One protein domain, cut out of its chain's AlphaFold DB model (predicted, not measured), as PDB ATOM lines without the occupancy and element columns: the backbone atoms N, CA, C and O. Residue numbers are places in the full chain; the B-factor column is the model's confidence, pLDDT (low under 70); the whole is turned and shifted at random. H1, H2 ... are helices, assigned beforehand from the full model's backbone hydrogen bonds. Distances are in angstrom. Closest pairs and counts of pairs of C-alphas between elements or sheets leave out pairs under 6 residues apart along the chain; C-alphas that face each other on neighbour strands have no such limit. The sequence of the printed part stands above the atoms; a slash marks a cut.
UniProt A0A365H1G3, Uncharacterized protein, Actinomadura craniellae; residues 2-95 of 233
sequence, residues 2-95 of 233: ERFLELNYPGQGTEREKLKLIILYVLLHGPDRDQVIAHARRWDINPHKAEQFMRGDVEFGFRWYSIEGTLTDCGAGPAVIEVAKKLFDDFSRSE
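What this domain is: This is residues 2 to 95 of the 233 residues of an uncharacterized protein of Actinomadura craniellae (UniProt A0A365H1G3). Three helices, H2, H5 and H6, stand side by side with their centres in a triangle and make the core, with H2 and H5 close rather than clearly touching. H3 and H4, a crossed pair, pack on H5 and H2 at one end of the longest axis, while H1 lies loosely at the other end. The printed part has 94 residues with six named helices, H1 to H6 in chain order, and no named strand; the class is all helix. The whole is compact, with a radius of gyration of the C-alphas of 12.5 A and spans of 34 by 28 by 20 A.

How they stand to each other: Start at H1, residues 2 to 8, which touches no helix. H2, residues 15 to 28, touches H6, residues 78 to 94, at a shallow tilt of 31 degrees, opposite ways; their closest C-alphas, Glu 15 and Leu 87, are 5.4 A apart. H3, residues 33 to 42, touches H4, residues 47 to 54, at a steep tilt of 62 degrees, with C-alphas 37 and 50 closest at 5.7 A. H5, residues 64 to 73, forms a helical hairpin with H6; look at C-alphas 68 and 81, the closest, at 6.5 A. H3 touches H5 too, where C-alphas 40 and 70 come closest at 5.6 A. With residues 23 to 27 alone, H2 touches H4, about perpendicular at 79 degrees; C-alphas 24 and 54 are closest at 6.9 A. In all six helices every O i to N i+4 pair is within hydrogen-bond range.

Where its parts are: Find C-alpha 2 at (-5.012, -16.980, 16.116), where H1 begins. H2 runs 19.8 A from C-alpha 15 to 28, H3 14.6 A from 33 to 42, and H5 14.0 A from 64 to 73. H6, the longest, runs 24.2 A from C-alpha 78 to C-alpha 94 at (-8.372, 2.371, 22.267).

The domain as a whole: The C-alphas of Pro 10 and Arg 42, the two farthest apart, are 35.9 A apart. The printed part has no cut and no long link. Look for pLDDT under 70 at residues 2 to 13, 30 to 31, 56, 58 to 61 and 94 to 95; the mean of the printed part is 74.1.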
ATOM      1  N   GLU A   2      -4.118 -17.142  14.947       43.81
ATOM      2  CA  GLU A   2      -5.012 -16.980  16.116       43.81
ATOM      3  C   GLU A   2      -4.803 -18.073  17.174       43.81
ATOM      4  O   GLU A   2      -4.558 -17.763  18.331       43.81
ATOM      5  N   ARG A   3      -4.685 -19.339  16.751       51.59
ATOM      6  CA  ARG A   3      -4.355 -20.466  17.643       51.59
ATOM      7  C   ARG A   3      -3.002 -20.345  18.370       51.59
ATOM      8  O   ARG A   3      -2.847 -20.936  19.424       51.59
ATOM      9  N   PHE A   4      -2.022 -19.612  17.823       53.47
ATOM     10  CA  PHE A   4      -0.707 -19.374  18.453       53.47
ATOM     11  C   PHE A   4      -0.772 -18.239  19.482       53.47
ATOM     12  O   PHE A   4      -0.117 -18.322  20.517       53.47
ATOM     13  N   LEU A   5      -1.586 -17.211  19.222       51.84
ATOM     14  CA  LEU A   5      -1.885 -16.156  20.193       51.84
ATOM     15  C   LEU A   5      -2.734 -16.706  21.352       51.84
ATOM     16  O   LEU A   5      -2.453 -16.388  22.501       51.84
ATOM     17  N   GLU A   6      -3.694 -17.592  21.069       52.03
ATOM     18  CA  GLU A   6      -4.526 -18.263  22.078       52.03
ATOM     19  C   GLU A   6      -3.763 -19.309  22.909       52.03
ATOM     20  O   GLU A   6      -3.959 -19.364  24.121       52.03
ATOM     21  N   LEU A   7      -2.883 -20.127  22.300       47.97
ATOM     22  CA  LEU A   7      -2.102 -21.131  23.045       47.97
ATOM     23  C   LEU A   7      -0.995 -20.521  23.909       47.97
ATOM     24  O   LEU A   7      -0.688 -21.083  24.957       47.97
ATOM     25  N   ASN A   8      -0.364 -19.426  23.470       50.56
ATOM     26  CA  ASN A   8       0.726 -18.820  24.234       50.56
ATOM     27  C   ASN A   8       0.234 -17.807  25.273       50.56
ATOM     28  O   ASN A   8       0.947 -17.589  26.246       50.56
ATOM     29  N   TYR A   9      -0.959 -17.217  25.113       55.47
ATOM     30  CA  TYR A   9      -1.507 -16.268  26.085       55.47
ATOM     31  C   TYR A   9      -3.046 -16.279  26.123       55.47
ATOM     32  O   TYR A   9      -3.692 -15.599  25.319       55.47
ATOM     33  N   PRO A  10      -3.669 -16.958  27.105       45.75
ATOM     34  CA  PRO A  10      -5.101 -16.844  27.341       45.75
ATOM     35  C   PRO A  10      -5.442 -15.446  27.893       45.75
ATOM     36  O   PRO A  10      -5.391 -15.185  29.091       45.75
ATOM     37  N   GLY A  11      -5.793 -14.520  27.000       51.94
ATOM     38  CA  GLY A  11      -6.791 -13.478  27.268       51.94
ATOM     39  C   GLY A  11      -6.436 -12.250  28.123       51.94
ATOM     40  O   GLY A  11      -7.354 -11.479  28.373       51.94
ATOM     41  N   GLN A  12      -5.188 -12.007  28.552       55.91
ATOM     42  CA  GLN A  12      -4.890 -10.865  29.457       55.91
ATOM     43  C   GLN A  12      -3.886  -9.805  28.963       55.91
ATOM     44  O   GLN A  12      -3.628  -8.847  29.684       55.91
ATOM     45  N   GLY A  13      -3.343  -9.920  27.747       62.94
ATOM     46  CA  GLY A  13      -2.480  -8.876  27.173       62.94
ATOM     47  C   GLY A  13      -3.270  -7.792  26.436       62.94
ATOM     48  O   GLY A  13      -4.203  -8.108  25.687       62.94
ATOM     49  N   THR A  14      -2.863  -6.535  26.593       76.56
ATOM     50  CA  THR A  14      -3.332  -5.399  25.782       76.56
ATOM     51  C   THR A  14      -3.028  -5.622  24.295       76.56
ATOM     52  O   THR A  14      -2.103  -6.348  23.921       76.56
ATOM     53  N   GLU A  15      -3.787  -4.988  23.404       75.75
ATOM     54  CA  GLU A  15      -3.600  -5.049  21.945       75.75
ATOM     55  C   GLU A  15      -2.174  -4.634  21.549       75.75
ATOM     56  O   GLU A  15      -1.570  -5.230  20.655       75.75
ATOM     57  N   ARG A  16      -1.598  -3.685  22.297       76.00
ATOM     58  CA  ARG A  16      -0.199  -3.257  22.192       76.00
ATOM     59  C   ARG A  16       0.783  -4.394  22.476       76.00
ATOM     60  O   ARG A  16       1.728  -4.592  21.716       76.00
ATOM     61  N   GLU A  17       0.579  -5.148  23.552       73.44
ATOM     62  CA  GLU A  17       1.447  -6.277  23.913       73.44
ATOM     63  C   GLU A  17       1.342  -7.413  22.895       73.44
ATOM     64  O   GLU A  17       2.354  -8.004  22.518       73.44
ATOM     65  N   LYS A  18       0.138  -7.665  22.372       78.75
ATOM     66  CA  LYS A  18      -0.072  -8.637  21.290       78.75
ATOM     67  C   LYS A  18       0.659  -8.215  20.012       78.75
ATOM     68  O   LYS A  18       1.325  -9.043  19.393       78.75
ATOM     69  N   LEU A  19       0.598  -6.932  19.643       80.94
ATOM     70  CA  LEU A  19       1.322  -6.397  18.486       80.94
ATOM     71  C   LEU A  19       2.842  -6.512  18.666       80.94
ATOM     72  O   LEU A  19       3.540  -6.988  17.770       80.94
ATOM     73  N   LYS A  20       3.347  -6.139  19.847       82.56
ATOM     74  CA  LYS A  20       4.755  -6.289  20.234       82.56
ATOM     75  C   LYS A  20       5.246  -7.724  20.045       82.56
ATOM     76  O   LYS A  20       6.317  -7.936  19.481       82.56
ATOM     77  N   LEU A  21       4.462  -8.706  20.483       76.44
ATOM     78  CA  LEU A  21       4.818 -10.119  20.367       76.44
ATOM     79  C   LEU A  21       4.851 -10.605  18.919       76.44
ATOM     80  O   LEU A  21       5.742 -11.374  18.571       76.44
ATOM     81  N   ILE A  22       3.934 -10.146  18.065       78.88
ATOM     82  CA  ILE A  22       3.958 -10.496  16.638       78.88
ATOM     83  C   ILE A  22       5.212  -9.937  15.970       78.88
ATOM     84  O   ILE A  22       5.885 -10.662  15.238       78.88
ATOM     85  N   ILE A  23       5.557  -8.678  16.256       81.69
ATOM     86  CA  ILE A  23       6.780  -8.055  15.739       81.69
ATOM     87  C   ILE A  23       7.999  -8.852  16.210       81.69
ATOM     88  O   ILE A  23       8.788  -9.299  15.385       81.69
ATOM     89  N   LEU A  24       8.118  -9.124  17.512       79.31
ATOM     90  CA  LEU A  24       9.228  -9.911  18.055       79.31
ATOM     91  C   LEU A  24       9.291 -11.326  17.472       79.31
ATOM     92  O   LEU A  24      10.378 -11.802  17.176       79.31
ATOM     93  N   TYR A  25       8.154 -11.991  17.267       80.00
ATOM     94  CA  TYR A  25       8.102 -13.324  16.672       80.00
ATOM     95  C   TYR A  25       8.652 -13.327  15.243       80.00
ATOM     96  O   TYR A  25       9.496 -14.163  14.922       80.00
ATOM     97  N   VAL A  26       8.218 -12.373  14.412       79.38
ATOM     98  CA  VAL A  26       8.710 -12.216  13.035       79.38
ATOM     99  C   VAL A  26      10.200 -11.894  13.025       79.38
ATOM    100  O   VAL A  26      10.933 -12.456  12.222       79.38
ATOM    101  N   LEU A  27      10.670 -11.039  13.935       77.19
ATOM    102  CA  LEU A  27      12.085 -10.678  14.021       77.19
ATOM    103  C   LEU A  27      12.965 -11.818  14.560       77.19
ATOM    104  O   LEU A  27      14.101 -11.956  14.128       77.19
ATOM    105  N   LEU A  28      12.448 -12.656  15.464       75.19
ATOM    106  CA  LEU A  28      13.158 -13.823  16.009       75.19
ATOM    107  C   LEU A  28      13.265 -14.986  15.016       75.19
ATOM    108  O   LEU A  28      14.198 -15.776  15.108       75.19
ATOM    109  N   HIS A  29      12.307 -15.110  14.095       74.81
ATOM    110  CA  HIS A  29      12.275 -16.174  13.081       74.81
ATOM    111  C   HIS A  29      12.675 -15.670  11.685       74.81
ATOM    112  O   HIS A  29      12.627 -16.432  10.719       74.81
ATOM    113  N   GLY A  30      13.022 -14.389  11.582       68.69
ATOM    114  CA  GLY A  30      13.334 -13.689  10.346       68.69
ATOM    115  C   GLY A  30      14.832 -13.402  10.189       68.69
ATOM    116  O   GLY A  30      15.669 -14.180  10.653       68.69
ATOM    117  N   PRO A  31      15.191 -12.316   9.484       67.44
ATOM    118  CA  PRO A  31      16.576 -12.001   9.150       67.44
ATOM    119  C   PRO A  31      17.360 -11.435  10.351       67.44
ATOM    120  O   PRO A  31      16.782 -10.944  11.318       67.44
ATOM    121  N   ASP A  32      18.695 -11.487  10.275       77.19
ATOM    122  CA  ASP A  32      19.595 -11.002  11.332       77.19
ATOM    123  C   ASP A  32      19.390  -9.500  11.629       77.19
ATOM    124  O   ASP A  32      18.942  -8.727  10.777       77.19
ATOM    125  N   ARG A  33      19.757  -9.064  12.835       73.38
ATOM    126  CA  ARG A  33      19.573  -7.711  13.381       73.38
ATOM    127  C   ARG A  33      19.983  -6.604  12.404       73.38
ATOM    128  O   ARG A  33      19.266  -5.615  12.255       73.38
ATOM    129  N   ASP A  34      21.112  -6.769  11.721       76.19
ATOM    130  CA  ASP A  34      21.623  -5.777  10.768       76.19
ATOM    131  C   ASP A  34      20.736  -5.641   9.524       76.19
ATOM    132  O   ASP A  34      20.559  -4.540   8.997       76.19
ATOM    133  N   GLN A  35      20.113  -6.737   9.088       78.50
ATOM    134  CA  GLN A  35      19.161  -6.726   7.981       78.50
ATOM    135  C   GLN A  35      17.861  -6.037   8.396       78.50
ATOM    136  O   GLN A  35      17.349  -5.212   7.646       78.50
ATOM    137  N   VAL A  36      17.375  -6.269   9.618       75.38
ATOM    138  CA  VAL A  36      16.192  -5.573  10.154       75.38
ATOM    139  C   VAL A  36      16.417  -4.059  10.199       75.38
ATOM    140  O   VAL A  36      15.555  -3.291   9.772       75.38
ATOM    141  N   ILE A  37      17.595  -3.608  10.646       76.62
ATOM    142  CA  ILE A  37      17.960  -2.181  10.636       76.62
ATOM    143  C   ILE A  37      18.035  -1.645   9.198       76.62
ATOM    144  O   ILE A  37      17.578  -0.530   8.934       76.62
ATOM    145  N   ALA A  38      18.596  -2.412   8.260       78.06
ATOM    146  CA  ALA A  38      18.679  -2.021   6.854       78.06
ATOM    147  C   ALA A  38      17.290  -1.895   6.198       78.06
ATOM    148  O   ALA A  38      17.037  -0.914   5.494       78.06
ATOM    149  N   HIS A  39      16.378  -2.829   6.476       80.56
ATOM    150  CA  HIS A  39      14.990  -2.786   6.014       80.56
ATOM    151  C   HIS A  39      14.230  -1.613   6.633       80.56
ATOM    152  O   HIS A  39      13.637  -0.817   5.908       80.56
ATOM    153  N   ALA A  40      14.346  -1.405   7.947       79.00
ATOM    154  CA  ALA A  40      13.719  -0.283   8.640       79.00
ATOM    155  C   ALA A  40      14.146   1.078   8.049       79.00
ATOM    156  O   ALA A  40      13.310   1.953   7.807       79.00
ATOM    157  N   ARG A  41      15.436   1.246   7.718       78.12
ATOM    158  CA  ARG A  41      15.952   2.464   7.061       78.12
ATOM    159  C   ARG A  41      15.322   2.723   5.695       78.12
ATOM    160  O   ARG A  41      15.120   3.880   5.337       78.12
ATOM    161  N   ARG A  42      14.999   1.672   4.937       81.00
ATOM    162  CA  ARG A  42      14.343   1.784   3.624       81.00
ATOM    163  C   ARG A  42      12.924   2.359   3.738       81.00
ATOM    164  O   ARG A  42      12.451   2.993   2.801       81.00
ATOM    165  N   TRP A  43      12.299   2.214   4.906       80.12
ATOM    166  CA  TRP A  43      10.960   2.714   5.228       80.12
ATOM    167  C   TRP A  43      10.960   3.990   6.088       80.12
ATOM    168  O   TRP A  43       9.972   4.279   6.775       80.12
ATOM    169  N   ASP A  44      12.058   4.755   6.033       76.31
ATOM    170  CA  ASP A  44      12.269   6.028   6.743       76.31
ATOM    171  C   ASP A  44      12.233   5.900   8.282       76.31
ATOM    172  O   ASP A  44      11.950   6.842   9.027       76.31
ATOM    173  N   ILE A  45      12.536   4.704   8.796       79.06
ATOM    174  CA  ILE A  45      12.705   4.477  10.228       79.06
ATOM    175  C   ILE A  45      14.158   4.807  10.588       79.06
ATOM    176  O   ILE A  45      15.103   4.154  10.143       79.06
ATOM    177  N   ASN A  46      14.349   5.836  11.417       78.38
ATOM    178  CA  ASN A  46      15.682   6.188  11.904       78.38
ATOM    179  C   ASN A  46      16.286   5.049  12.766       78.38
ATOM    180  O   ASN A  46      15.540   4.244  13.321       78.38
ATOM    181  N   PRO A  47      17.620   4.973  12.933       72.00
ATOM    182  CA  PRO A  47      18.264   3.853  13.628       72.00
ATOM    183  C   PRO A  47      17.770   3.637  15.064       72.00
ATOM    184  O   PRO A  47      17.580   2.504  15.484       72.00
ATOM    185  N   HIS A  48      17.494   4.717  15.797       74.12
ATOM    186  CA  HIS A  48      16.977   4.632  17.163       74.12
ATOM    187  C   HIS A  48      15.559   4.042  17.210       74.12
ATOM    188  O   HIS A  48      15.251   3.207  18.053       74.12
ATOM    189  N   LYS A  49      14.699   4.421  16.262       74.56
ATOM    190  CA  LYS A  49      13.370   3.837  16.087       74.56
ATOM    191  C   LYS A  49      13.447   2.404  15.570       74.56
ATOM    192  O   LYS A  49      12.621   1.593  15.957       74.56
ATOM    193  N   ALA A  50      14.431   2.059  14.746       76.00
ATOM    194  CA  ALA A  50      14.653   0.673  14.345       76.00
ATOM    195  C   ALA A  50      15.018  -0.188  15.568       76.00
ATOM    196  O   ALA A  50      14.523  -1.299  15.707       76.00
ATOM    197  N   GLU A  51      15.801   0.346  16.511       75.62
ATOM    198  CA  GLU A  51      16.071  -0.323  17.790       75.62
ATOM    199  C   GLU A  51      14.839  -0.451  18.688       75.62
ATOM    200  O   GLU A  51      14.642  -1.504  19.294       75.62
ATOM    201  N   GLN A  52      13.987   0.573  18.749       76.06
ATOM    202  CA  GLN A  52      12.697   0.491  19.447       76.06
ATOM    203  C   GLN A  52      11.786  -0.564  18.804       76.06
ATOM    204  O   GLN A  52      11.262  -1.434  19.497       76.06
ATOM    205  N   PHE A  53      11.700  -0.573  17.474       77.25
ATOM    206  CA  PHE A  53      10.957  -1.563  16.701       77.25
ATOM    207  C   PHE A  53      11.453  -2.990  16.968       77.25
ATOM    208  O   PHE A  53      10.649  -3.890  17.194       77.25
ATOM    209  N   MET A  54      12.772  -3.193  17.046       73.00
ATOM    210  CA  MET A  54      13.369  -4.489  17.393       73.00
ATOM    211  C   MET A  54      13.083  -4.939  18.825       73.00
ATOM    212  O   MET A  54      13.060  -6.134  19.099       73.00
ATOM    213  N   ARG A  55      12.825  -4.007  19.746       74.69
ATOM    214  CA  ARG A  55      12.344  -4.314  21.103       74.69
ATOM    215  C   ARG A  55      10.830  -4.559  21.140       74.69
ATOM    216  O   ARG A  55      10.277  -4.794  22.216       74.69
ATOM    217  N   GLY A  56      10.174  -4.500  19.976       66.88
ATOM    218  CA  GLY A  56       8.727  -4.553  19.800       66.88
ATOM    219  C   GLY A  56       8.013  -3.353  20.422       66.88
ATOM    220  O   GLY A  56       6.841  -3.440  20.778       66.88
ATOM    221  N   ASP A  57       8.730  -2.244  20.597       74.75
ATOM    222  CA  ASP A  57       8.195  -1.015  21.156       74.75
ATOM    223  C   ASP A  57       7.692  -0.107  20.031       74.75
ATOM    224  O   ASP A  57       8.434   0.657  19.416       74.75
ATOM    225  N   VAL A  58       6.407  -0.257  19.720       68.38
ATOM    226  CA  VAL A  58       5.684   0.503  18.691       68.38
ATOM    227  C   VAL A  58       4.904   1.658  19.321       68.38
ATOM    228  O   VAL A  58       3.698   1.804  19.134       68.38
ATOM    229  N   GLU A  59       5.600   2.480  20.106       64.56
ATOM    230  CA  GLU A  59       5.047   3.717  20.668       64.56
ATOM    231  C   GLU A  59       4.784   4.795  19.606       64.56
ATOM    232  O   GLU A  59       5.206   4.707  18.450       64.56
ATOM    233  N   PHE A  60       4.063   5.846  20.009       56.47
ATOM    234  CA  PHE A  60       3.707   6.999  19.185       56.47
ATOM    235  C   PHE A  60       4.847   7.454  18.260       56.47
ATOM    236  O   PHE A  60       5.875   7.968  18.701       56.47
ATOM    237  N   GLY A  61       4.626   7.338  16.946       65.38
ATOM    238  CA  GLY A  61       5.562   7.829  15.931       65.38
ATOM    239  C   GLY A  61       5.981   6.813  14.872       65.38
ATOM    240  O   GLY A  61       6.761   7.193  13.991       65.38
ATOM    241  N   PHE A  62       5.473   5.579  14.928       75.75
ATOM    242  CA  PHE A  62       5.483   4.659  13.792       75.75
ATOM    243  C   PHE A  62       4.224   4.848  12.954       75.75
ATOM    244  O   PHE A  62       3.112   4.920  13.472       75.75
ATOM    245  N   ARG A  63       4.403   4.944  11.639       83.06
ATOM    246  CA  ARG A  63       3.294   4.879  10.691       83.06
ATOM    247  C   ARG A  63       3.108   3.422  10.284       83.06
ATOM    248  O   ARG A  63       4.104   2.726  10.092       83.06
ATOM    249  N   TRP A  64       1.859   2.986  10.117       84.56
ATOM    250  CA  TRP A  64       1.549   1.601   9.747       84.56
ATOM    251  C   TRP A  64       2.331   1.134   8.509       84.56
ATOM    252  O   TRP A  64       2.919   0.062   8.550       84.56
ATOM    253  N   TYR A  65       2.452   1.965   7.463       83.31
ATOM    254  CA  TYR A  65       3.200   1.588   6.252       83.31
ATOM    255  C   TYR A  65       4.666   1.218   6.533       83.31
ATOM    256  O   TYR A  65       5.222   0.366   5.849       83.31
ATOM    257  N   SER A  66       5.304   1.844   7.529       81.81
ATOM    258  CA  SER A  66       6.692   1.545   7.890       81.81
ATOM    259  C   SER A  66       6.793   0.197   8.605       81.81
ATOM    260  O   SER A  66       7.754  -0.541   8.398       81.81
ATOM    261  N   ILE A  67       5.791  -0.135   9.425       83.56
ATOM    262  CA  ILE A  67       5.682  -1.425  10.117       83.56
ATOM    263  C   ILE A  67       5.395  -2.532   9.098       83.56
ATOM    264  O   ILE A  67       6.115  -3.521   9.056       83.56
ATOM    265  N   GLU A  68       4.390  -2.339   8.245       86.31
ATOM    266  CA  GLU A  68       3.999  -3.271   7.185       86.31
ATOM    267  C   GLU A  68       5.157  -3.562   6.231       86.31
ATOM    268  O   GLU A  68       5.473  -4.725   5.986       86.31
ATOM    269  N   GLY A  69       5.832  -2.516   5.749       82.75
ATOM    270  CA  GLY A  69       6.985  -2.650   4.867       82.75
ATOM    271  C   GLY A  69       8.137  -3.414   5.516       82.75
ATOM    272  O   GLY A  69       8.696  -4.318   4.903       82.75
ATOM    273  N   THR A  70       8.437  -3.126   6.786       83.69
ATOM    274  CA  THR A  70       9.497  -3.833   7.522       83.69
ATOM    275  C   THR A  70       9.125  -5.294   7.783       83.69
ATOM    276  O   THR A  70       9.954  -6.174   7.590       83.69
ATOM    277  N   LEU A  71       7.884  -5.588   8.181       84.56
ATOM    278  CA  LEU A  71       7.427  -6.965   8.391       84.56
ATOM    279  C   LEU A  71       7.437  -7.765   7.082       84.56
ATOM    280  O   LEU A  71       7.876  -8.912   7.080       84.56
ATOM    281  N   THR A  72       7.006  -7.153   5.977       86.38
ATOM    282  CA  THR A  72       7.026  -7.763   4.639       86.38
ATOM    283  C   THR A  72       8.454  -8.080   4.201       86.38
ATOM    284  O   THR A  72       8.733  -9.205   3.793       86.38
ATOM    285  N   ASP A  73       9.370  -7.119   4.348       82.69
ATOM    286  CA  ASP A  73      10.790  -7.299   4.034       82.69
ATOM    287  C   ASP A  73      11.451  -8.366   4.930       82.69
ATOM    288  O   ASP A  73      12.334  -9.093   4.479       82.69
ATOM    289  N   CYS A  74      10.983  -8.520   6.174       79.88
ATOM    290  CA  CYS A  74      11.400  -9.581   7.095       79.88
ATOM    291  C   CYS A  74      10.731 -10.946   6.830       79.88
ATOM    292  O   CYS A  74      10.936 -11.880   7.604       79.88
ATOM    293  N   GLY A  75       9.937 -11.086   5.762       80.50
ATOM    294  CA  GLY A  75       9.317 -12.353   5.368       80.50
ATOM    295  C   GLY A  75       8.019 -12.695   6.106       80.50
ATOM    296  O   GLY A  75       7.599 -13.854   6.103       80.50
ATOM    297  N   ALA A  76       7.358 -11.719   6.738       83.94
ATOM    298  CA  ALA A  76       6.051 -11.941   7.343       83.94
ATOM    299  C   ALA A  76       5.015 -12.314   6.271       83.94
ATOM    300  O   ALA A  76       4.814 -11.601   5.288       83.94
ATOM    301  N   GLY A  77       4.317 -13.430   6.484       81.12
ATOM    302  CA  GLY A  77       3.209 -13.826   5.620       81.12
ATOM    303  C   GLY A  77       2.023 -12.849   5.712       81.12
ATOM    304  O   GLY A  77       1.835 -12.201   6.744       81.12
ATOM    305  N   PRO A  78       1.156 -12.789   4.687       78.88
ATOM    306  CA  PRO A  78       0.040 -11.838   4.629       78.88
ATOM    307  C   PRO A  78      -0.935 -11.973   5.810       78.88
ATOM    308  O   PRO A  78      -1.406 -10.969   6.336       78.88
ATOM    309  N   ALA A  79      -1.158 -13.195   6.304       77.56
ATOM    310  CA  ALA A  79      -1.983 -13.439   7.489       77.56
ATOM    311  C   ALA A  79      -1.392 -12.819   8.772       77.56
ATOM    312  O   ALA A  79      -2.129 -12.428   9.671       77.56
ATOM    313  N   VAL A  80      -0.063 -12.718   8.867       78.19
ATOM    314  CA  VAL A  80       0.623 -12.074   9.999       78.19
ATOM    315  C   VAL A  80       0.438 -10.563   9.939       78.19
ATOM    316  O   VAL A  80       0.144  -9.929  10.950       78.19
ATOM    317  N   ILE A  81       0.588  -9.999   8.739       82.81
ATOM    318  CA  ILE A  81       0.445  -8.565   8.479       82.81
ATOM    319  C   ILE A  81      -0.988  -8.114   8.773       82.81
ATOM    320  O   ILE A  81      -1.178  -7.092   9.425       82.81
ATOM    321  N   GLU A  82      -1.994  -8.892   8.370       80.31
ATOM    322  CA  GLU A  82      -3.406  -8.586   8.627       80.31
ATOM    323  C   GLU A  82      -3.735  -8.562  10.128       80.31
ATOM    324  O   GLU A  82      -4.349  -7.612  10.620       80.31
ATOM    325  N   VAL A  83      -3.258  -9.557  10.883       80.44
ATOM    326  CA  VAL A  83      -3.446  -9.607  12.341       80.44
ATOM    327  C   VAL A  83      -2.704  -8.456  13.030       80.44
ATOM    328  O   VAL A  83      -3.265  -7.808  13.916       80.44
ATOM    329  N   ALA A  84      -1.475  -8.150  12.604       83.38
ATOM    330  CA  ALA A  84      -0.714  -7.011  13.115       83.38
ATOM    331  C   ALA A  84      -1.412  -5.673  12.815       83.38
ATOM    332  O   ALA A  84      -1.451  -4.802  13.682       83.38
ATOM    333  N   LYS A  85      -2.018  -5.529  11.631       85.06
ATOM    334  CA  LYS A  85      -2.772  -4.333  11.236       85.06
ATOM    335  C   LYS A  85      -3.978  -4.123  12.127       85.06
ATOM    336  O   LYS A  85      -4.162  -3.037  12.664       85.06
ATOM    337  N   LYS A  86      -4.761  -5.184  12.332       83.75
ATOM    338  CA  LYS A  86      -5.933  -5.149  13.204       83.75
ATOM    339  C   LYS A  86      -5.550  -4.735  14.626       83.75
ATOM    340  O   LYS A  86      -6.183  -3.856  15.191       83.75
ATOM    341  N   LEU A  87      -4.481  -5.313  15.178       83.38
ATOM    342  CA  LEU A  87      -3.988  -4.951  16.512       83.38
ATOM    343  C   LEU A  87      -3.470  -3.511  16.580       83.38
ATOM    344  O   LEU A  87      -3.708  -2.832  17.574       83.38
ATOM    345  N   PHE A  88      -2.788  -3.037  15.535       83.12
ATOM    346  CA  PHE A  88      -2.326  -1.653  15.443       83.12
ATOM    347  C   PHE A  88      -3.497  -0.666  15.393       83.12
ATOM    348  O   PHE A  88      -3.474   0.339  16.105       83.12
ATOM    349  N   ASP A  89      -4.531  -0.959  14.604       83.75
ATOM    350  CA  ASP A  89      -5.742  -0.143  14.506       83.75
ATOM    351  C   ASP A  89      -6.540  -0.157  15.818       83.75
ATOM    352  O   ASP A  89      -6.956   0.901  16.290       83.75
ATOM    353  N   ASP A  90      -6.716  -1.329  16.438       80.75
ATOM    354  CA  ASP A  90      -7.444  -1.492  17.701       80.75
ATOM    355  C   ASP A  90      -6.728  -0.759  18.853       80.75
ATOM    356  O   ASP A  90      -7.367  -0.032  19.619       80.75
ATOM    357  N   PHE A  91      -5.395  -0.853  18.933       77.62
ATOM    358  CA  PHE A  91      -4.579  -0.084  19.882       77.62
ATOM    359  C   PHE A  91      -4.657   1.426  19.611       77.62
ATOM    360  O   PHE A  91      -4.890   2.206  20.532       77.62
ATOM    361  N   SER A  92      -4.536   1.842  18.345       75.56
ATOM    362  CA  SER A  92      -4.602   3.259  17.960       75.56
ATOM    363  C   SER A  92      -5.974   3.885  18.233       75.56
ATOM    364  O   SER A  92      -6.065   5.096  18.427       75.56
ATOM    365  N   ARG A  93      -7.046   3.077  18.243       71.12
ATOM    366  CA  ARG A  93      -8.421   3.492  18.574       71.12
ATOM    367  C   ARG A  93      -8.730   3.464  20.072       71.12
ATOM    368  O   ARG A  93      -9.573   4.241  20.512       71.12
ATOM    369  N   SER A  94      -8.100   2.567  20.833       59.47
ATOM    370  CA  SER A  94      -8.372   2.371  22.267       59.47
ATOM    371  C   SER A  94      -7.702   3.416  23.169       59.47
ATOM    372  O   SER A  94      -8.090   3.563  24.327       59.47
ATOM    373  N   GLU A  95      -6.752   4.196  22.649       52.97
ATOM    374  CA  GLU A  95      -6.267   5.409  23.313       52.97
ATOM    375  C   GLU A  95      -7.086   6.642  22.880       52.97
ATOM    376  O   GLU A  95      -7.364   6.811  21.690       52.97
TER     377      GLU A  95